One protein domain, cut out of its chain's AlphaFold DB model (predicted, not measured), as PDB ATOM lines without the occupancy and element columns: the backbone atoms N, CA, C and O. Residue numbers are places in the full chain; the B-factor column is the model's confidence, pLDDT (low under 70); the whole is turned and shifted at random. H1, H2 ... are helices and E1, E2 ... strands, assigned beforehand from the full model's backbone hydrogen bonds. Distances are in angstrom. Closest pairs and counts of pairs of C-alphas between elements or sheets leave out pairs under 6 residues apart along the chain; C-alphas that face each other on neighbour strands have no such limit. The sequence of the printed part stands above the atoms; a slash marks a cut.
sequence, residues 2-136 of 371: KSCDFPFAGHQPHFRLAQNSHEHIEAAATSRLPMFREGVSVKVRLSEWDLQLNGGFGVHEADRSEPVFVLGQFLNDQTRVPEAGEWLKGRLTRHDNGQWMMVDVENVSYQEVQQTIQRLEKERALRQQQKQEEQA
ATOM      1  N   LYS A   2     -62.087 -93.935-121.794       28.50
ATOM      2  CA  LYS A   2     -60.723 -94.453-121.597       28.50
ATOM      3  C   LYS A   2     -59.852 -93.257-121.212       28.50
ATOM      4  O   LYS A   2     -59.856 -92.274-121.948       28.50
ATOM      5  N   SER A   3     -59.187 -93.309-120.058       28.25
ATOM      6  CA  SER A   3     -58.239 -92.276-119.639       28.25
ATOM      7  C   SER A   3     -56.990 -92.370-120.515       28.25
ATOM      8  O   SER A   3     -56.309 -93.394-120.540       28.25
ATOM      9  N   CYS A   4     -56.718 -91.319-121.281       31.06
ATOM     10  CA  CYS A   4     -55.476 -91.183-122.029       31.06
ATOM     11  C   CYS A   4     -54.428 -90.554-121.106       31.06
ATOM     12  O   CYS A   4     -54.424 -89.339-120.922       31.06
ATOM     13  N   ASP A   5     -53.554 -91.377-120.527       37.00
ATOM     14  CA  ASP A   5     -52.350 -90.898-119.846       37.00
ATOM     15  C   ASP A   5     -51.301 -90.521-120.902       37.00
ATOM     16  O   ASP A   5     -50.797 -91.371-121.640       37.00
ATOM     17  N   PHE A   6     -50.987 -89.231-121.002       32.09
ATOM     18  CA  PHE A   6     -49.943 -88.730-121.894       32.09
ATOM     19  C   PHE A   6     -48.541 -89.014-121.314       32.09
ATOM     20  O   PHE A   6     -48.314 -88.787-120.124       32.09
ATOM     21  N   PRO A   7     -47.565 -89.461-122.125       37.97
ATOM     22  CA  PRO A   7     -46.189 -89.642-121.668       37.97
ATOM     23  C   PRO A   7     -45.476 -88.288-121.489       37.97
ATOM     24  O   PRO A   7     -45.482 -87.440-122.379       37.97
ATOM     25  N   PHE A   8     -44.828 -88.093-120.336       40.16
ATOM     26  CA  PHE A   8     -44.020 -86.905-120.034       40.16
ATOM     27  C   PHE A   8     -42.710 -86.861-120.843       40.16
ATOM     28  O   PHE A   8     -42.088 -87.889-121.128       40.16
ATOM     29  N   ALA A   9     -42.256 -85.644-121.165       33.31
ATOM     30  CA  ALA A   9     -41.026 -85.390-121.912       33.31
ATOM     31  C   ALA A   9     -39.782 -85.921-121.170       33.31
ATOM     32  O   ALA A   9     -39.451 -85.454-120.080       33.31
ATOM     33  N   GLY A  10     -39.088 -86.889-121.781       39.53
ATOM     34  CA  GLY A  10     -37.864 -87.509-121.254       39.53
ATOM     35  C   GLY A  10     -37.844 -89.040-121.320       39.53
ATOM     36  O   GLY A  10     -36.776 -89.635-121.215       39.53
ATOM     37  N   HIS A  11     -38.991 -89.684-121.544       41.00
ATOM     38  CA  HIS A  11     -39.048 -91.116-121.835       41.00
ATOM     39  C   HIS A  11     -38.778 -91.380-123.323       41.00
ATOM     40  O   HIS A  11     -39.270 -90.641-124.170       41.00
ATOM     41  N   GLN A  12     -38.013 -92.427-123.645       39.31
ATOM     42  CA  GLN A  12     -37.920 -92.980-125.003       39.31
ATOM     43  C   GLN A  12     -39.002 -94.061-125.161       39.31
ATOM     44  O   GLN A  12     -38.808 -95.172-124.661       39.31
ATOM     45  N   PRO A  13     -40.154 -93.785-125.799       44.16
ATOM     46  CA  PRO A  13     -41.105 -94.838-126.099       44.16
ATOM     47  C   PRO A  13     -40.616 -95.607-127.329       44.16
ATOM     48  O   PRO A  13     -40.341 -95.020-128.374       44.16
ATOM     49  N   HIS A  14     -40.530 -96.929-127.212       41.97
ATOM     50  CA  HIS A  14     -40.436 -97.798-128.380       41.97
ATOM     51  C   HIS A  14     -41.851 -98.077-128.891       41.97
ATOM     52  O   HIS A  14     -42.710 -98.541-128.142       41.97
ATOM     53  N   PHE A  15     -42.083 -97.792-130.166       48.44
ATOM     54  CA  PHE A  15     -43.320 -98.076-130.888       48.44
ATOM     55  C   PHE A  15     -43.000 -98.961-132.095       48.44
ATOM     56  O   PHE A  15     -41.884 -98.920-132.617       48.44
ATOM     57  N   ARG A  16     -43.962 -99.768-132.556       44.06
ATOM     58  CA  ARG A  16     -43.874-100.372-133.893       44.06
ATOM     59  C   ARG A  16     -44.498 -99.421-134.897       44.06
ATOM     60  O   ARG A  16     -45.589 -98.914-134.664       44.06
ATOM     61  N   LEU A  17     -43.816 -99.212-136.014       46.59
ATOM     62  CA  LEU A  17     -44.410 -98.567-137.176       46.59
ATOM     63  C   LEU A  17     -45.324 -99.598-137.851       46.59
ATOM     64  O   LEU A  17     -44.864-100.675-138.229       46.59
ATOM     65  N   ALA A  18     -46.609 -99.288-137.953       52.06
ATOM     66  CA  ALA A  18     -47.577-100.036-138.740       52.06
ATOM     67  C   ALA A  18     -48.161 -99.088-139.789       52.06
ATOM     68  O   ALA A  18     -48.430 -97.928-139.497       52.06
ATOM     69  N   GLN A  19     -48.332 -99.564-141.017       57.47
ATOM     70  CA  GLN A  19     -48.908 -98.760-142.088       57.47
ATOM     71  C   GLN A  19     -50.404 -99.060-142.181       57.47
ATOM     72  O   GLN A  19     -50.802-100.223-142.260       57.47
ATOM     73  N   ASN A  20     -51.230 -98.020-142.100       59.09
ATOM     74  CA  ASN A  20     -52.685 -98.134-142.210       59.09
ATOM     75  C   ASN A  20     -53.089 -98.286-143.701       59.09
ATOM     76  O   ASN A  20     -52.299 -97.992-144.598       59.09
ATOM     77  N   SER A  21     -54.310 -98.762-143.980       55.25
ATOM     78  CA  SER A  21     -54.872 -98.973-145.331       55.25
ATOM     79  C   SER A  21     -54.905 -97.741-146.261       55.25
ATOM     80  O   SER A  21     -55.218 -97.884-147.437       55.25
ATOM     81  N   HIS A  22     -54.582 -96.550-145.757       59.66
ATOM     82  CA  HIS A  22     -54.422 -95.286-146.483       59.66
ATOM     83  C   HIS A  22     -52.947 -94.844-146.600       59.66
ATOM     84  O   HIS A  22     -52.668 -93.655-146.712       59.66
ATOM     85  N   GLU A  23     -51.999 -95.783-146.521       50.88
ATOM     86  CA  GLU A  23     -50.543 -95.583-146.666       50.88
ATOM     87  C   GLU A  23     -49.858 -94.664-145.637       50.88
ATOM     88  O   GLU A  23     -48.635 -94.512-145.677       50.88
ATOM     89  N   HIS A  24     -50.574 -94.124-144.650       47.75
ATOM     90  CA  HIS A  24     -49.956 -93.404-143.537       47.75
ATOM     91  C   HIS A  24     -49.297 -94.354-142.530       47.75
ATOM     92  O   HIS A  24     -49.861 -95.378-142.136       47.75
ATOM     93  N   ILE A  25     -48.085 -93.989-142.102       51.78
ATOM     94  CA  ILE A  25     -47.317 -94.729-141.102       51.78
ATOM     95  C   ILE A  25     -47.756 -94.272-139.706       51.78
ATOM     96  O   ILE A  25     -47.539 -93.123-139.323       51.78
ATOM     97  N   GLU A  26     -48.345 -95.178-138.931       59.00
ATOM     98  CA  GLU A  26     -48.800 -94.940-137.563       59.00
ATOM     99  C   GLU A  26     -47.957 -95.734-136.551       59.00
ATOM    100  O   GLU A  26     -47.490 -96.846-136.807       59.00
ATOM    101  N   ALA A  27     -47.752 -95.163-135.364       45.97
ATOM    102  CA  ALA A  27     -47.113 -95.844-134.243       45.97
ATOM    103  C   ALA A  27     -48.144 -96.742-133.537       45.97
ATOM    104  O   ALA A  27     -48.929 -96.276-132.712       45.97
ATOM    105  N   ALA A  28     -48.160 -98.035-133.858       48.00
ATOM    106  CA  ALA A  28     -49.079 -98.987-133.249       48.00
ATOM    107  C   ALA A  28     -48.606 -99.389-131.842       48.00
ATOM    108  O   ALA A  28     -47.510 -99.925-131.674       48.00
ATOM    109  N   ALA A  29     -49.487 -99.127-130.868       42.53
ATOM    110  CA  ALA A  29     -49.489 -99.555-129.466       42.53
ATOM    111  C   ALA A  29     -48.141 -99.470-128.721       42.53
ATOM    112  O   ALA A  29     -47.255-100.312-128.857       42.53
ATOM    113  N   THR A  30     -48.047 -98.498-127.815       40.88
ATOM    114  CA  THR A  30     -47.029 -98.398-126.764       40.88
ATOM    115  C   THR A  30     -47.137 -99.598-125.817       40.88
ATOM    116  O   THR A  30     -47.778 -99.538-124.769       40.88
ATOM    117  N   SER A  31     -46.522-100.730-126.163       42.12
ATOM    118  CA  SER A  31     -46.296-101.789-125.183       42.12
ATOM    119  C   SER A  31     -45.263-101.277-124.181       42.12
ATOM    120  O   SER A  31     -44.135-100.962-124.573       42.12
ATOM    121  N   ARG A  32     -45.637-101.166-122.897       41.53
ATOM    122  CA  ARG A  32     -44.677-100.915-121.812       41.53
ATOM    123  C   ARG A  32     -43.551-101.939-121.959       41.53
ATOM    124  O   ARG A  32     -43.817-103.136-122.035       41.53
ATOM    125  N   LEU A  33     -42.311-101.465-122.064       43.28
ATOM    126  CA  LEU A  33     -41.137-102.328-121.973       43.28
ATOM    127  C   LEU A  33     -41.281-103.207-120.719       43.28
ATOM    128  O   LEU A  33     -41.662-102.655-119.683       43.28
ATOM    129  N   PRO A  34     -40.969-104.517-120.764       52.25
ATOM    130  CA  PRO A  34     -40.809-105.268-119.528       52.25
ATOM    131  C   PRO A  34     -39.725-104.554-118.713       52.25
ATOM    132  O   PRO A  34     -38.596-104.377-119.179       52.25
ATOM    133  N   MET A  35     -40.118-104.031-117.551       55.31
ATOM    134  CA  MET A  35     -39.261-103.201-116.701       55.31
ATOM    135  C   MET A  35     -38.074-104.009-116.156       55.31
ATOM    136  O   MET A  35     -37.002-103.454-115.918       55.31
ATOM    137  N   PHE A  36     -38.244-105.327-116.041       63.50
ATOM    138  CA  PHE A  36     -37.201-106.267-115.664       63.50
ATOM    139  C   PHE A  36     -36.429-106.738-116.905       63.50
ATOM    140  O   PHE A  36     -36.957-107.421-117.785       63.50
ATOM    141  N   ARG A  37     -35.151-106.361-116.977       67.88
ATOM    142  CA  ARG A  37     -34.163-106.938-117.895       67.88
ATOM    143  C   ARG A  37     -32.985-107.432-117.078       67.88
ATOM    144  O   ARG A  37     -32.561-106.770-116.130       67.88
ATOM    145  N   GLU A  38     -32.432-108.563-117.487       75.56
ATOM    146  CA  GLU A  38     -31.196-109.065-116.906       75.56
ATOM    147  C   GLU A  38     -30.074-108.025-117.043       75.56
ATOM    148  O   GLU A  38     -29.931-107.356-118.069       75.56
ATOM    149  N   GLY A  39     -29.312-107.837-115.970       72.81
ATOM    150  CA  GLY A  39     -28.222-106.875-115.897       72.81
ATOM    151  C   GLY A  39     -28.617-105.455-115.476       72.81
ATOM    152  O   GLY A  39     -27.727-104.644-115.217       72.81
ATOM    153  N   VAL A  40     -29.911-105.131-115.363       79.56
ATOM    154  CA  VAL A  40     -30.369-103.800-114.930       79.56
ATOM    155  C   VAL A  40     -30.378-103.704-113.407       79.56
ATOM    156  O   VAL A  40     -30.847-104.608-112.719       79.56
ATOM    157  N   SER A  41     -29.866-102.594-112.869       79.88
ATOM    158  CA  SER A  41     -29.964-102.304-111.438       79.88
ATOM    159  C   SER A  41     -31.331-101.730-111.093       79.88
ATOM    160  O   SER A  41     -31.711-100.682-111.618       79.88
ATOM    161  N   VAL A  42     -32.038-102.377-110.175       81.25
ATOM    162  CA  VAL A  42     -33.364-101.957-109.714       81.25
ATOM    163  C   VAL A  42     -33.381-101.768-108.208       81.25
ATOM    164  O   VAL A  42     -32.517-102.273-107.491       81.25
ATOM    165  N   LYS A  43     -34.366-101.003-107.738       84.06
ATOM    166  CA  LYS A  43     -34.636-100.810-106.316       84.06
ATOM    167  C   LYS A  43     -35.904-101.562-105.951       84.06
ATOM    168  O   LYS A  43     -36.940-101.327-106.566       84.06
ATOM    169  N   VAL A  44     -35.830-102.434-104.961       84.50
ATOM    170  CA  VAL A  44     -36.990-103.164-104.443       84.50
ATOM    171  C   VAL A  44     -37.158-102.872-102.968       84.50
ATOM    172  O   VAL A  44     -36.182-102.679-102.241       84.50
ATOM    173  N   ARG A  45     -38.412-102.833-102.533       86.38
ATOM    174  CA  ARG A  45     -38.725-102.798-101.114       86.38
ATOM    175  C   ARG A  45     -38.813-104.231-100.629       86.38
ATOM    176  O   ARG A  45     -39.583-105.009-101.196       86.38
ATOM    177  N   LEU A  46     -38.019-104.573 -99.623       85.62
ATOM    178  CA  LEU A  46     -38.044-105.902 -99.041       85.62
ATOM    179  C   LEU A  46     -39.399-106.120 -98.364       85.62
ATOM    180  O   LEU A  46     -39.807-105.311 -97.533       85.62
ATOM    181  N   SER A  47     -40.109-107.174 -98.749       86.81
ATOM    182  CA  SER A  47     -41.405-107.512 -98.157       86.81
ATOM    183  C   SER A  47     -41.206-108.342 -96.899       86.81
ATOM    184  O   SER A  47     -41.782-108.037 -95.861       86.81
ATOM    185  N   GLU A  48     -40.359-109.365 -96.996       85.88
ATOM    186  CA  GLU A  48     -40.097-110.320 -95.927       85.88
ATOM    187  C   GLU A  48     -38.693-110.912 -96.089       85.88
ATOM    188  O   GLU A  48     -38.183-111.018 -97.211       85.88
ATOM    189  N   TRP A  49     -38.074-111.285 -94.967       85.69
ATOM    190  CA  TRP A  49     -36.785-111.968 -94.924       85.69
ATOM    191  C   TRP A  49     -36.884-113.217 -94.053       85.69
ATOM    192  O   TRP A  49     -37.206-113.127 -92.868       85.69
ATOM    193  N   ASP A  50     -36.570-114.369 -94.632       85.88
ATOM    194  CA  ASP A  50     -36.486-115.641 -93.931       85.88
ATOM    195  C   ASP A  50     -35.036-115.894 -93.484       85.88
ATOM    196  O   ASP A  50     -34.109-116.052 -94.287       85.88
ATOM    197  N   LEU A  51     -34.841-115.937 -92.165       78.81
ATOM    198  CA  LEU A  51     -33.548-116.206 -91.537       78.81
ATOM    199  C   LEU A  51     -33.066-117.648 -91.750       78.81
ATOM    200  O   LEU A  51     -31.859-117.869 -91.809       78.81
ATOM    201  N   GLN A  52     -33.974-118.623 -91.868       79.44
ATOM    202  CA  GLN A  52     -33.618-120.034 -92.048       79.44
ATOM    203  C   GLN A  52     -33.121-120.309 -93.466       79.44
ATOM    204  O   GLN A  52     -32.178-121.075 -93.655       79.44
ATOM    205  N   LEU A  53     -33.733-119.655 -94.455       78.00
ATOM    206  CA  LEU A  53     -33.347-119.761 -95.864       78.00
ATOM    207  C   LEU A  53     -32.262-118.751 -96.266       78.00
ATOM    208  O   LEU A  53     -31.776-118.797 -97.396       78.00
ATOM    209  N   ASN A  54     -31.875-117.857 -95.347       82.69
ATOM    210  CA  ASN A  54     -30.961-116.742 -95.586       82.69
ATOM    211  C   ASN A  54     -31.332-115.970 -96.863       82.69
ATOM    212  O   ASN A  54     -30.500-115.741 -97.744       82.69
ATOM    213  N   GLY A  55     -32.608-115.627 -96.993       84.94
ATOM    214  CA  GLY A  55     -33.127-114.988 -98.189       84.94
ATOM    215  C   GLY A  55     -34.495-114.377 -97.960       84.94
ATOM    216  O   GLY A  55     -35.226-114.747 -97.051       84.94
ATOM    217  N   GLY A  56     -34.843-113.424 -98.804       86.94
ATOM    218  CA  GLY A  56     -36.117-112.732 -98.774       86.94
ATOM    219  C   GLY A  56     -36.607-112.430-100.176       86.94
ATOM    220  O   GLY A  56     -35.964-112.752-101.179       86.94
ATOM    221  N   PHE A  57     -37.755-111.779-100.258       86.62
ATOM    222  CA  PHE A  57     -38.270-111.279-101.522       86.62
ATOM    223  C   PHE A  57     -38.779-109.856-101.353       86.62
ATOM    224  O   PHE A  57     -39.229-109.439-100.284       86.62
ATOM    225  N   GLY A  58     -38.680-109.091-102.430       84.94
ATOM    226  CA  GLY A  58     -39.144-107.721-102.491       84.94
ATOM    227  C   GLY A  58     -39.968-107.474-103.738       84.94
ATOM    228  O   GLY A  58     -39.910-108.222-104.714       84.94
ATOM    229  N   VAL A  59     -40.735-106.394-103.701       81.69
ATOM    230  CA  VAL A  59     -41.509-105.922-104.851       81.69
ATOM    231  C   VAL A  59     -40.976-104.577-105.319       81.69
ATOM    232  O   VAL A  59     -40.515-103.748-104.526       81.69
ATOM    233  N   HIS A  60     -41.018-104.364-106.630       75.69
ATOM    234  CA  HIS A  60     -40.669-103.085-107.226       75.69
ATOM    235  C   HIS A  60     -41.839-102.094-107.082       75.69
ATOM    236  O   HIS A  60     -43.007-102.474-107.122       75.69
ATOM    237  N   GLU A  61     -41.546-100.800-106.917       64.12
ATOM    238  CA  GLU A  61     -42.575 -99.777-106.654       64.12
ATOM    239  C   GLU A  61     -43.537 -99.577-107.838       64.12
ATOM    240  O   GLU A  61     -44.737 -99.395-107.644       64.12
ATOM    241  N   ALA A  62     -43.015 -99.656-109.065       61.19
ATOM    242  CA  ALA A  62     -43.789 -99.435-110.289       61.19
ATOM    243  C   ALA A  62     -44.475-100.698-110.842       61.19
ATOM    244  O   ALA A  62     -45.382-100.576-111.665       61.19
ATOM    245  N   ASP A  63     -44.055-101.891-110.410       61.75
ATOM    246  CA  ASP A  63     -44.644-103.159-110.837       61.75
ATOM    247  C   ASP A  63     -44.602-104.169-109.685       61.75
ATOM    248  O   ASP A  63     -43.534-104.617-109.265       61.75
ATOM    249  N   ARG A  64     -45.782-104.487-109.148       62.59
ATOM    250  CA  ARG A  64     -45.957-105.432-108.035       62.59
ATOM    251  C   ARG A  64     -46.274-106.852-108.513       62.59
ATOM    252  O   ARG A  64     -46.574-107.699-107.678       62.59
ATOM    253  N   SER A  65     -46.291-107.094-109.826       60.38
ATOM    254  CA  SER A  65     -46.769-108.359-110.393       60.38
ATOM    255  C   SER A  65     -45.752-109.503-110.321       60.38
ATOM    256  O   SER A  65     -46.165-110.661-110.298       60.38
ATOM    257  N   GLU A  66     -44.453-109.206-110.202       74.06
ATOM    258  CA  GLU A  66     -43.388-110.212-110.107       74.06
ATOM    259  C   GLU A  66     -42.504-109.967-108.865       74.06
ATOM    260  O   GLU A  66     -41.898-108.897-108.747       74.06
ATOM    261  N   PRO A  67     -42.416-110.923-107.917       81.81
ATOM    262  CA  PRO A  67     -41.515-110.806-106.777       81.81
ATOM    263  C   PRO A  67     -40.064-111.011-107.221       81.81
ATOM    264  O   PRO A  67     -39.751-111.920-107.993       81.81
ATOM    265  N   VAL A  68     -39.167-110.179-106.696       85.25
ATOM    266  CA  VAL A  68     -37.723-110.310-106.895       85.25
ATOM    267  C   VAL A  68     -37.113-110.914-105.641       85.25
ATOM    268  O   VAL A  68     -37.222-110.346-104.553       85.25
ATOM    269  N   PHE A  69     -36.456-112.055-105.797       87.06
ATOM    270  CA  PHE A  69     -35.796-112.763-104.711       87.06
ATOM    271  C   PHE A  69     -34.418-112.173-104.424       87.06
ATOM    272  O   PHE A  69     -33.676-111.783-105.327       87.06
ATOM    273  N   VAL A  70     -34.063-112.127-103.149       87.12
ATOM    274  CA  VAL A  70     -32.777-111.642-102.655       87.12
ATOM    275  C   VAL A  70     -32.216-112.710-101.731       87.12
ATOM    276  O   VAL A  70     -32.857-113.078-100.755       87.12
ATOM    277  N   LEU A  71     -31.021-113.214-102.025       84.69
ATOM    278  CA  LEU A  71     -30.331-114.177-101.165       84.69
ATOM    279  C   LEU A  71     -29.224-113.468-100.390       84.69
ATOM    280  O   LEU A  71     -28.509-112.633-100.946       84.69
ATOM    281  N   GLY A  72     -29.028-113.855 -99.132       78.00
ATOM    282  CA  GLY A  72     -28.020-113.281 -98.241       78.00
ATOM    283  C   GLY A  72     -26.594-113.405 -98.776       78.00
ATOM    284  O   GLY A  72     -25.774-112.521 -98.556       78.00
ATOM    285  N   GLN A  73     -26.311-114.440 -99.573       81.62
ATOM    286  CA  GLN A  73     -25.010-114.616-100.233       81.62
ATOM    287  C   GLN A  73     -24.656-113.488-101.217       81.62
ATOM    288  O   GLN A  73     -23.482-113.295-101.525       81.62
ATOM    289  N   PHE A  74     -25.659-112.763-101.718       83.06
ATOM    290  CA  PHE A  74     -25.486-111.671-102.670       83.06
ATOM    291  C   PHE A  74     -25.603-110.284-102.029       83.06
ATOM    292  O   PHE A  74     -25.588-109.284-102.748       83.06
ATOM    293  N   LEU A  75     -25.713-110.211-100.699       81.38
ATOM    294  CA  LEU A  75     -25.586-108.957 -99.967       81.38
ATOM    295  C   LEU A  75     -24.114-108.541 -99.938       81.38
ATOM    296  O   LEU A  75     -23.244-109.316 -99.535       81.38
ATOM    297  N   ASN A  76     -23.842-107.298-100.332       81.81
ATOM    298  CA  ASN A  76     -22.500-106.722-100.252       81.81
ATOM    299  C   ASN A  76     -22.053-106.542 -98.794       81.81
ATOM    300  O   ASN A  76     -20.865-106.648 -98.492       81.81
ATOM    301  N   ASP A  77     -23.007-106.292 -97.898       78.00
ATOM    302  CA  ASP A  77     -22.786-106.251 -96.458       78.00
ATOM    303  C   ASP A  77     -23.333-107.530 -95.810       78.00
ATOM    304  O   ASP A  77     -24.541-107.700 -95.666       78.00
ATOM    305  N   GLN A  78     -22.432-108.438 -95.429       76.81
ATOM    306  CA  GLN A  78     -22.774-109.687 -94.736       76.81
ATOM    307  C   GLN A  78     -22.825-109.532 -93.207       76.81
ATOM    308  O   GLN A  78     -23.057-110.507 -92.496       76.81
ATOM    309  N   THR A  79     -22.575-108.329 -92.678       73.25
ATOM    310  CA  THR A  79     -22.523-108.084 -91.228       73.25
ATOM    311  C   THR A  79     -23.892-107.789 -90.618       73.25
ATOM    312  O   THR A  79     -24.048-107.861 -89.398       73.25
ATOM    313  N   ARG A  80     -24.894-107.498 -91.456       77.69
ATOM    314  CA  ARG A  80     -26.261-107.163 -91.051       77.69
ATOM    315  C   ARG A  80     -27.283-107.927 -91.889       77.69
ATOM    316  O   ARG A  80     -27.157-108.018 -93.106       77.69
ATOM    317  N   VAL A  81     -28.332-108.420 -91.233       80.12
ATOM    318  CA  VAL A  81     -29.498-108.997 -91.911       80.12
ATOM    319  C   VAL A  81     -30.477-107.874 -92.291       80.12
ATOM    320  O   VAL A  81     -30.803-107.066 -91.422       80.12
ATOM    321  N   PRO A  82     -30.943-107.799 -93.552       82.62
ATOM    322  CA  PRO A  82     -31.948-106.827 -93.975       82.62
ATOM    323  C   PRO A  82     -33.289-107.012 -93.256       82.62
ATOM    324  O   PRO A  82     -33.758-108.136 -93.077       82.62
ATOM    325  N   GLU A  83     -33.935-105.907 -92.895       82.75
ATOM    326  CA  GLU A  83     -35.247-105.921 -92.238       82.75
ATOM    327  C   GLU A  83     -36.390-105.707 -93.240       82.75
ATOM    328  O   GLU A  83     -36.259-104.990 -94.238       82.75
ATOM    329  N   ALA A  84     -37.548-106.317 -92.970       82.62
ATOM    330  CA  ALA A  84     -38.746-106.122 -93.781       82.62
ATOM    331  C   ALA A  84     -39.110-104.627 -93.863       82.62
ATOM    332  O   ALA A  84     -39.215-103.926 -92.858       82.62
ATOM    333  N   GLY A  85     -39.317-104.132 -95.080       77.44
ATOM    334  CA  GLY A  85     -39.619-102.735 -95.371       77.44
ATOM    335  C   GLY A  85     -38.419-101.886 -95.798       77.44
ATOM    336  O   GLY A  85     -38.656-100.772 -96.278       77.44
ATOM    337  N   GLU A  86     -37.186-102.390 -95.684       82.94
ATOM    338  CA  GLU A  86     -35.977-101.709 -96.155       82.94
ATOM    339  C   GLU A  86     -35.883-101.665 -97.686       82.94
ATOM    340  O   GLU A  86     -36.449-102.492 -98.409       82.94
ATOM    341  N   TRP A  87     -35.158-100.668 -98.194       83.88
ATOM    342  CA  TRP A  87     -34.905-100.518 -99.620       83.88
ATOM    343  C   TRP A  87     -33.583-101.167 -99.990       83.88
ATOM    344  O   TRP A  87     -32.522-100.777 -99.507       83.88
ATOM    345  N   LEU A  88     -33.652-102.117-100.913       85.56
ATOM    346  CA  LEU A  88     -32.491-102.807-101.444       85.56
ATOM    347  C   LEU A  88     -32.293-102.413-102.902       85.56
ATOM    348  O   LEU A  88     -33.251-102.313-103.675       85.56
ATOM    349  N   LYS A  89     -31.040-102.169-103.284       86.56
ATOM    350  CA  LYS A  89     -30.658-101.894-104.668       86.56
ATOM    351  C   LYS A  89     -29.651-102.928-105.117       86.56
ATOM    352  O   LYS A  89     -28.629-103.108-104.474       86.56
ATOM    353  N   GLY A  90     -29.905-103.538-106.262       84.81
ATOM    354  CA  GLY A  90     -29.002-104.527-106.829       84.81
ATOM    355  C   GLY A  90     -29.330-104.796-108.285       84.81
ATOM    356  O   GLY A  90     -30.258-104.217-108.854       84.81
ATOM    357  N   ARG A  91     -28.518-105.632-108.919       86.62
ATOM    358  CA  ARG A  91     -28.655-106.011-110.324       86.62
ATOM    359  C   ARG A  91     -29.584-107.211-110.459       86.62
ATOM    360  O   ARG A  91     -29.452-108.175-109.716       86.62
ATOM    361  N   LEU A  92     -30.487-107.174-111.429       83.81
ATOM    362  CA  LEU A  92     -31.355-108.305-111.740       83.81
ATOM    363  C   LEU A  92     -30.620-109.367-112.546       83.81
ATOM    364  O   LEU A  92     -29.956-109.061-113.537       83.81
ATOM    365  N   THR A  93     -30.824-110.617-112.170       83.62
ATOM    366  CA  THR A  93     -30.479-111.804-112.947       83.62
ATOM    367  C   THR A  93     -31.651-112.767-112.909       83.62
ATOM    368  O   THR A  93     -32.478-112.725-111.992       83.62
ATOM    369  N   ARG A  94     -31.769-113.605-113.933       83.44
ATOM    370  CA  ARG A  94     -32.823-114.607-113.982       83.44
ATOM    371  C   ARG A  94     -32.252-115.937-113.518       83.44
ATOM    372  O   ARG A  94     -31.249-116.394-114.048       83.44
ATOM    373  N   HIS A  95     -32.879-116.540-112.516       80.62
ATOM    374  CA  HIS A  95     -32.503-117.874-112.065       80.62
ATOM    375  C   HIS A  95     -33.002-118.935-113.061       80.62
ATOM    376  O   HIS A  95     -33.948-118.691-113.814       80.62
ATOM    377  N   ASP A  96     -32.410-120.131-113.041       76.06
ATOM    378  CA  ASP A  96     -32.747-121.232-113.961       76.06
ATOM    379  C   ASP A  96     -34.221-121.668-113.864       76.06
ATOM    380  O   ASP A  96     -34.811-122.142-114.833       76.06
ATOM    381  N   ASN A  97     -34.855-121.444-112.708       77.81
ATOM    382  CA  ASN A  97     -36.289-121.675-112.489       77.81
ATOM    383  C   ASN A  97     -37.199-120.565-113.070       77.81
ATOM    384  O   ASN A  97     -38.412-120.592-112.871       77.81
ATOM    385  N   GLY A  98     -36.627-119.575-113.759       76.19
ATOM    386  CA  GLY A  98     -37.333-118.480-114.414       76.19
ATOM    387  C   GLY A  98     -37.675-117.283-113.524       76.19
ATOM    388  O   GLY A  98     -38.178-116.295-114.069       76.19
ATOM    389  N   GLN A  99     -37.396-117.338-112.215       82.75
ATOM    390  CA  GLN A  99     -37.667-116.258-111.258       82.75
ATOM    391  C   GLN A  99     -36.590-115.166-111.297       82.75
ATOM    392  O   GLN A  99     -35.422-115.423-111.602       82.75
ATOM    393  N   TRP A 100     -36.982-113.937-110.955       84.81
ATOM    394  CA  TRP A 100     -36.048-112.824-110.826       84.81
ATOM    395  C   TRP A 100     -35.311-112.881-109.503       84.81
ATOM    396  O   TRP A 100     -35.918-112.963-108.438       84.81
ATOM    397  N   MET A 101     -33.995-112.771-109.585       85.56
ATOM    398  CA  MET A 101     -33.106-112.739-108.443       85.56
ATOM    399  C   MET A 101     -32.229-111.496-108.509       85.56
ATOM    400  O   MET A 101     -31.882-111.010-109.588       85.56
ATOM    401  N   MET A 102     -31.875-110.968-107.348       85.12
ATOM    402  CA  MET A 102     -31.013-109.808-107.234       85.12
ATOM    403  C   MET A 102     -29.615-110.206-106.777       85.12
ATOM    404  O   MET A 102     -29.458-110.957-105.815       85.12
ATOM    405  N   VAL A 103     -28.613-109.668-107.465       83.56
ATOM    406  CA  VAL A 103     -27.190-109.816-107.150       83.56
ATOM    407  C   VAL A 103     -26.543-108.454-106.906       83.56
ATOM    408  O   VAL A 103     -27.095-107.432-107.322       83.56
ATOM    409  N   ASP A 104     -25.379-108.431-106.253       81.12
ATOM    410  CA  ASP A 104     -24.674-107.204-105.844       81.12
ATOM    411  C   ASP A 104     -25.599-106.258-105.049       81.12
ATOM    412  O   ASP A 104     -25.813-105.103-105.430       81.12
ATOM    413  N   VAL A 105     -26.245-106.781-104.004       81.25
ATOM    414  CA  VAL A 105     -27.314-106.083-103.282       81.25
ATOM    415  C   VAL A 105     -26.725-105.182-102.198       81.25
ATOM    416  O   VAL A 105     -26.016-105.634-101.300       81.25
ATOM    417  N   GLU A 106     -27.072-103.901-102.259       83.25
ATOM    418  CA  GLU A 106     -26.692-102.868-101.299       83.25
ATOM    419  C   GLU A 106     -27.928-102.363-100.547       83.25
ATOM    420  O   GLU A 106     -29.000-102.164-101.137       83.25
ATOM    421  N   ASN A 107     -27.773-102.127 -99.242       75.88
ATOM    422  CA  ASN A 107     -28.803-101.487 -98.432       75.88
ATOM    423  C   ASN A 107     -28.810 -99.988 -98.738       75.88
ATOM    424  O   ASN A 107     -27.808 -99.299 -98.538       75.88
ATOM    425  N   VAL A 108     -29.928 -99.482 -99.249       73.62
ATOM    426  CA  VAL A 108     -30.081 -98.056 -99.512       73.62
ATOM    427  C   VAL A 108     -30.681 -97.415 -98.271       73.62
ATOM    428  O   VAL A 108     -31.891 -97.482 -98.044       73.62
ATOM    429  N   SER A 109     -29.830 -96.757 -97.482       66.94
ATOM    430  CA  SER A 109     -30.268 -96.032 -96.293       66.94
ATOM    431  C   SER A 109     -31.315 -94.977 -96.658       66.94
ATOM    432  O   SER A 109     -31.133 -94.170 -97.575       66.94
ATOM    433  N   TYR A 110     -32.412 -94.942 -95.898       61.00
ATOM    434  CA  TYR A 110     -33.497 -93.971 -96.072       61.00
ATOM    435  C   TYR A 110     -32.990 -92.515 -96.072       61.00
ATOM    436  O   TYR A 110     -33.510 -91.666 -96.797       61.00
ATOM    437  N   GLN A 111     -31.924 -92.234 -95.316       60.12
ATOM    438  CA  GLN A 111     -31.301 -90.910 -95.231       60.12
ATOM    439  C   GLN A 111     -30.655 -90.477 -96.559       60.12
ATOM    440  O   GLN A 111     -30.808 -89.330 -96.978       60.12
ATOM    441  N   GLU A 112     -29.991 -91.390 -97.270       66.94
ATOM    442  CA  GLU A 112     -29.332 -91.093 -98.551       66.94
ATOM    443  C   GLU A 112     -30.349 -90.807 -99.661       66.94
ATOM    444  O   GLU A 112     -30.134 -89.949-100.526       66.94
ATOM    445  N   VAL A 113     -31.496 -91.494 -99.622       62.75
ATOM    446  CA  VAL A 113     -32.604 -91.259-100.556       62.75
ATOM    447  C   VAL A 113     -33.184 -89.860-100.357       62.75
ATOM    448  O   VAL A 113     -33.329 -89.127-101.335       62.75
ATOM    449  N   GLN A 114     -33.441 -89.457 -99.109       71.25
ATOM    450  CA  GLN A 114     -33.966 -88.124 -98.789       71.25
ATOM    451  C   GLN A 114     -32.998 -87.008 -99.208       71.25
ATOM    452  O   GLN A 114     -33.402 -86.049 -99.867       71.25
ATOM    453  N   GLN A 115     -31.700 -87.171 -98.939       77.50
ATOM    454  CA  GLN A 115     -30.671 -86.216 -99.370       77.50
ATOM    455  C   GLN A 115     -30.585 -86.101-100.897       77.50
ATOM    456  O   GLN A 115     -30.419 -85.006-101.439       77.50
ATOM    457  N   THR A 116     -30.724 -87.223-101.608       73.62
ATOM    458  CA  THR A 116     -30.717 -87.240-103.075       73.62
ATOM    459  C   THR A 116     -31.927 -86.505-103.646       73.62
ATOM    460  O   THR A 116     -31.771 -85.695-104.561       73.62
ATOM    461  N   ILE A 117     -33.123 -86.748-103.098       78.12
ATOM    462  CA  ILE A 117     -34.358 -86.066-103.511       78.12
ATOM    463  C   ILE A 117     -34.214 -84.556-103.301       78.12
ATOM    464  O   ILE A 117     -34.385 -83.787-104.247       78.12
ATOM    465  N   GLN A 118     -33.775 -84.136-102.114       82.81
ATOM    466  CA  GLN A 118     -33.606 -82.723-101.780       82.81
ATOM    467  C   GLN A 118     -32.556 -82.029-102.665       82.81
ATOM    468  O   GLN A 118     -32.727 -80.880-103.082       82.81
ATOM    469  N   ARG A 119     -31.474 -82.733-103.023       85.38
ATOM    470  CA  ARG A 119     -30.469 -82.238-103.975       85.38
ATOM    471  C   ARG A 119     -31.055 -82.046-105.375       85.38
ATOM    472  O   ARG A 119     -30.814 -81.007-105.991       85.38
ATOM    473  N   LEU A 120     -31.813 -83.021-105.874       84.94
ATOM    474  CA  LEU A 120     -32.437 -82.957-107.197       84.94
ATOM    475  C   LEU A 120     -33.469 -81.827-107.284       84.94
ATOM    476  O   LEU A 120     -33.543 -81.144-108.305       84.94
ATOM    477  N   GLU A 121     -34.233 -81.594-106.219       88.88
ATOM    478  CA  GLU A 121     -35.162 -80.464-106.126       88.88
ATOM    479  C   GLU A 121     -34.426 -79.122-106.179       88.88
ATOM    480  O   GLU A 121     -34.790 -78.249-106.971       88.88
ATOM    481  N   LYS A 122     -33.330 -78.982-105.426       87.75
ATOM    482  CA  LYS A 122     -32.492 -77.776-105.442       87.75
ATOM    483  C   LYS A 122     -31.883 -77.509-106.823       87.75
ATOM    484  O   LYS A 122     -31.879 -76.369-107.285       87.75
ATOM    485  N   GLU A 123     -31.402 -78.546-107.510       85.62
ATOM    486  CA  GLU A 123     -30.877 -78.430-108.878       85.62
ATOM    487  C   GLU A 123     -31.967 -78.041-109.890       85.62
ATOM    488  O   GLU A 123     -31.716 -77.238-110.793       85.62
ATOM    489  N   ARG A 124     -33.192 -78.568-109.743       87.31
ATOM    490  CA  ARG A 124     -34.339 -78.188-110.585       87.31
ATOM    491  C   ARG A 124     -34.735 -76.728-110.374       87.31
ATOM    492  O   ARG A 124     -34.923 -76.022-111.367       87.31
ATOM    493  N   ALA A 125     -34.801 -76.275-109.123       86.00
ATOM    494  CA  ALA A 125     -35.092 -74.885-108.782       86.00
ATOM    495  C   ALA A 125     -34.036 -73.932-109.367       86.00
ATOM    496  O   ALA A 125     -34.385 -72.957-110.030       86.00
ATOM    497  N   LEU A 126     -32.748 -74.275-109.241       86.56
ATOM    498  CA  LEU A 126     -31.657 -73.489-109.825       86.56
ATOM    499  C   LEU A 126     -31.771 -73.395-111.354       86.56
ATOM    500  O   LEU A 126     -31.597 -72.321-111.922       86.56
ATOM    501  N   ARG A 127     -32.098 -74.499-112.039       84.00
ATOM    502  CA  ARG A 127     -32.301 -74.498-113.499       84.00
ATOM    503  C   ARG A 127     -33.497 -73.649-113.925       84.00
ATOM    504  O   ARG A 127     -33.442 -73.026-114.982       84.00
ATOM    505  N   GLN A 128     -34.579 -73.638-113.147       81.62
ATOM    506  CA  GLN A 128     -35.730 -72.772-113.417       81.62
ATOM    507  C   GLN A 128     -35.365 -71.299-113.235       81.62
ATOM    508  O   GLN A 128     -35.692 -70.489-114.097       81.62
ATOM    509  N   GLN A 129     -34.620 -70.977-112.179       80.69
ATOM    510  CA  GLN A 129     -34.152 -69.622-111.913       80.69
ATOM    511  C   GLN A 129     -33.189 -69.132-113.005       80.69
ATOM    512  O   GLN A 129     -33.367 -68.041-113.534       80.69
ATOM    513  N   GLN A 130     -32.250 -69.976-113.449       80.19
ATOM    514  CA  GLN A 130     -31.365 -69.674-114.581       80.19
ATOM    515  C   GLN A 130     -32.140 -69.444-115.882       80.19
ATOM    516  O   GLN A 130     -31.831 -68.510-116.614       80.19
ATOM    517  N   LYS A 131     -33.173 -70.251-116.163       75.31
ATOM    518  CA  LYS A 131     -34.040 -70.036-117.332       75.31
ATOM    519  C   LYS A 131     -34.789 -68.705-117.254       75.31
ATOM    520  O   LYS A 131     -34.915 -68.039-118.275       75.31
ATOM    521  N   GLN A 132     -35.263 -68.312-116.070       72.50
ATOM    522  CA  GLN A 132     -35.928 -67.022-115.861       72.50
ATOM    523  C   GLN A 132     -34.950 -65.845-116.008       72.50
ATOM    524  O   GLN A 132     -35.273 -64.873-116.684       72.50
ATOM    525  N   GLU A 133     -33.734 -65.942-115.463       71.44
ATOM    526  CA  GLU A 133     -32.685 -64.925-115.639       71.44
ATOM    527  C   GLU A 133     -32.211 -64.802-117.095       71.44
ATOM    528  O   GLU A 133     -31.908 -63.704-117.567       71.44
ATOM    529  N   GLU A 134     -32.139 -65.917-117.826       65.19
ATOM    530  CA  GLU A 134     -31.753 -65.937-119.238       65.19
ATOM    531  C   GLU A 134     -32.847 -65.342-120.139       65.19
ATOM    532  O   GLU A 134     -32.525 -64.684-121.126       65.19
ATOM    533  N   GLN A 135     -34.122 -65.486-119.758       61.44
ATOM    534  CA  GLN A 135     -35.267 -64.840-120.417       61.44
ATOM    535  C   GLN A 135     -35.421 -63.353-120.054       61.44
ATOM    536  O   GLN A 135     -35.945 -62.587-120.857       61.44
ATOM    537  N   ALA A 136     -34.956 -62.931-118.873       64.44
ATOM    538  CA  ALA A 136     -35.025 -61.541-118.411       64.44
ATOM    539  C   ALA A 136     -33.878 -60.653-118.930       64.44
ATOM    540  O   ALA A 136     -33.944 -59.428-118.812       64.44
TER     541      ALA A 136
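Overview. This is residues 2 to 136 of the 371 residues of the protein "Integral membrane protein" of Neisseria weaveri (UniProt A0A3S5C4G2). A small closed barrel of five strands, E3 to E7, is joined to two outlying parts: a long single helix, H1, which follows the barrel's last strand and sticks out with its residues 114 to 136, and a small two-stranded hairpin, E1 and E2, set well away from the barrel at the far end of a long link. Before that hairpin, residues 2 to 12 stick out as a free tail. The printed part has 135 residues, with seven named strands followed by one named helix along the chain; the barrel is mixed, with E5 and E7 parallel and its other neighbour pairs antiparallel, and the class is mixed, helices and strands. The whole is loose, with a radius of gyration of the C-alphas of 20.6 A, and spans 62 by 50 by 27 A.

Arrangement. The closed barrel is made of E3, residues 41 to 50, E4, residues 55 to 60, E5, residues 68 to 71, E6, residues 87 to 94, and E7, residues 100 to 107; round the ring run E3, E4, E5, E7, E6 and back to E3. E3, E4 and E5 form a meander, each strand the antiparallel neighbour of the one before. With E6 they make a Greek key, four strands in a row in which the first is the antiparallel neighbour of the fourth. The hairpin of E3 and E4 has N 47 and O 57 within hydrogen-bond range at 2.9 A, and that of E4 and E5 has N 56 and O 70 at 2.8 A. E5 and E7 are parallel, with directions 61 degrees apart, and N 69 and O 100 are 2.8 A apart. In the hairpin of E6 and E7, antiparallel at 147 degrees, N 91 and O 103 are 2.8 A apart. E6 and E3, antiparallel, close the ring, with N 44 and O 88 at 2.9 A. E3 bends by 76 degrees at residue 47, E6 by 63 degrees at residue 91 and E7 by 79 degrees at residue 104. H1, residues 110 to 136, is not on the barrel; its closest approach to E6 is between the C-alphas of Tyr 110 and Trp 87, 7.6 A. Every O i to N i+4 pair of H1 is within hydrogen-bond range. E1, residues 16 to 19, and E2, residues 25 to 28, form an antiparallel hairpin at 136 degrees, with N 18 and O 26 at 2.8 A; both are apart from E4 and from H1, among others.

Along the chain. E3, the longest strand by residues, is 23.0 A from first to last C-alpha and begins at C-alpha 41, (-29.964, -102.304, -111.438). E4 is 16.7 A long, E5 10.1 A, E6 20.2 A and E7 18.3 A. H1 is 39.4 A long and ends at C-alpha 136, (-35.025, -61.541, -118.411). E1, 9.8 A long, begins at C-alpha 16, (-43.874, -100.372, -133.893), and E2 is 9.1 A long.

Size, cuts and confidence. The two C-alphas farthest apart, those of His 22 and Thr 79, are 65.1 A apart, and the outline is flat, but only just. Without the stretches that stand free, the body has 101 residues and spans 65 by 34 by 19 A. The printed part has no cut. The links E2 to E3, 12 residues, and E5 to E6, 15 residues, are long. The mean pLDDT of the printed part is 70.3; residues 2 to 37, 61 to 65, 109 to 113 and 134 to 136 are under 70.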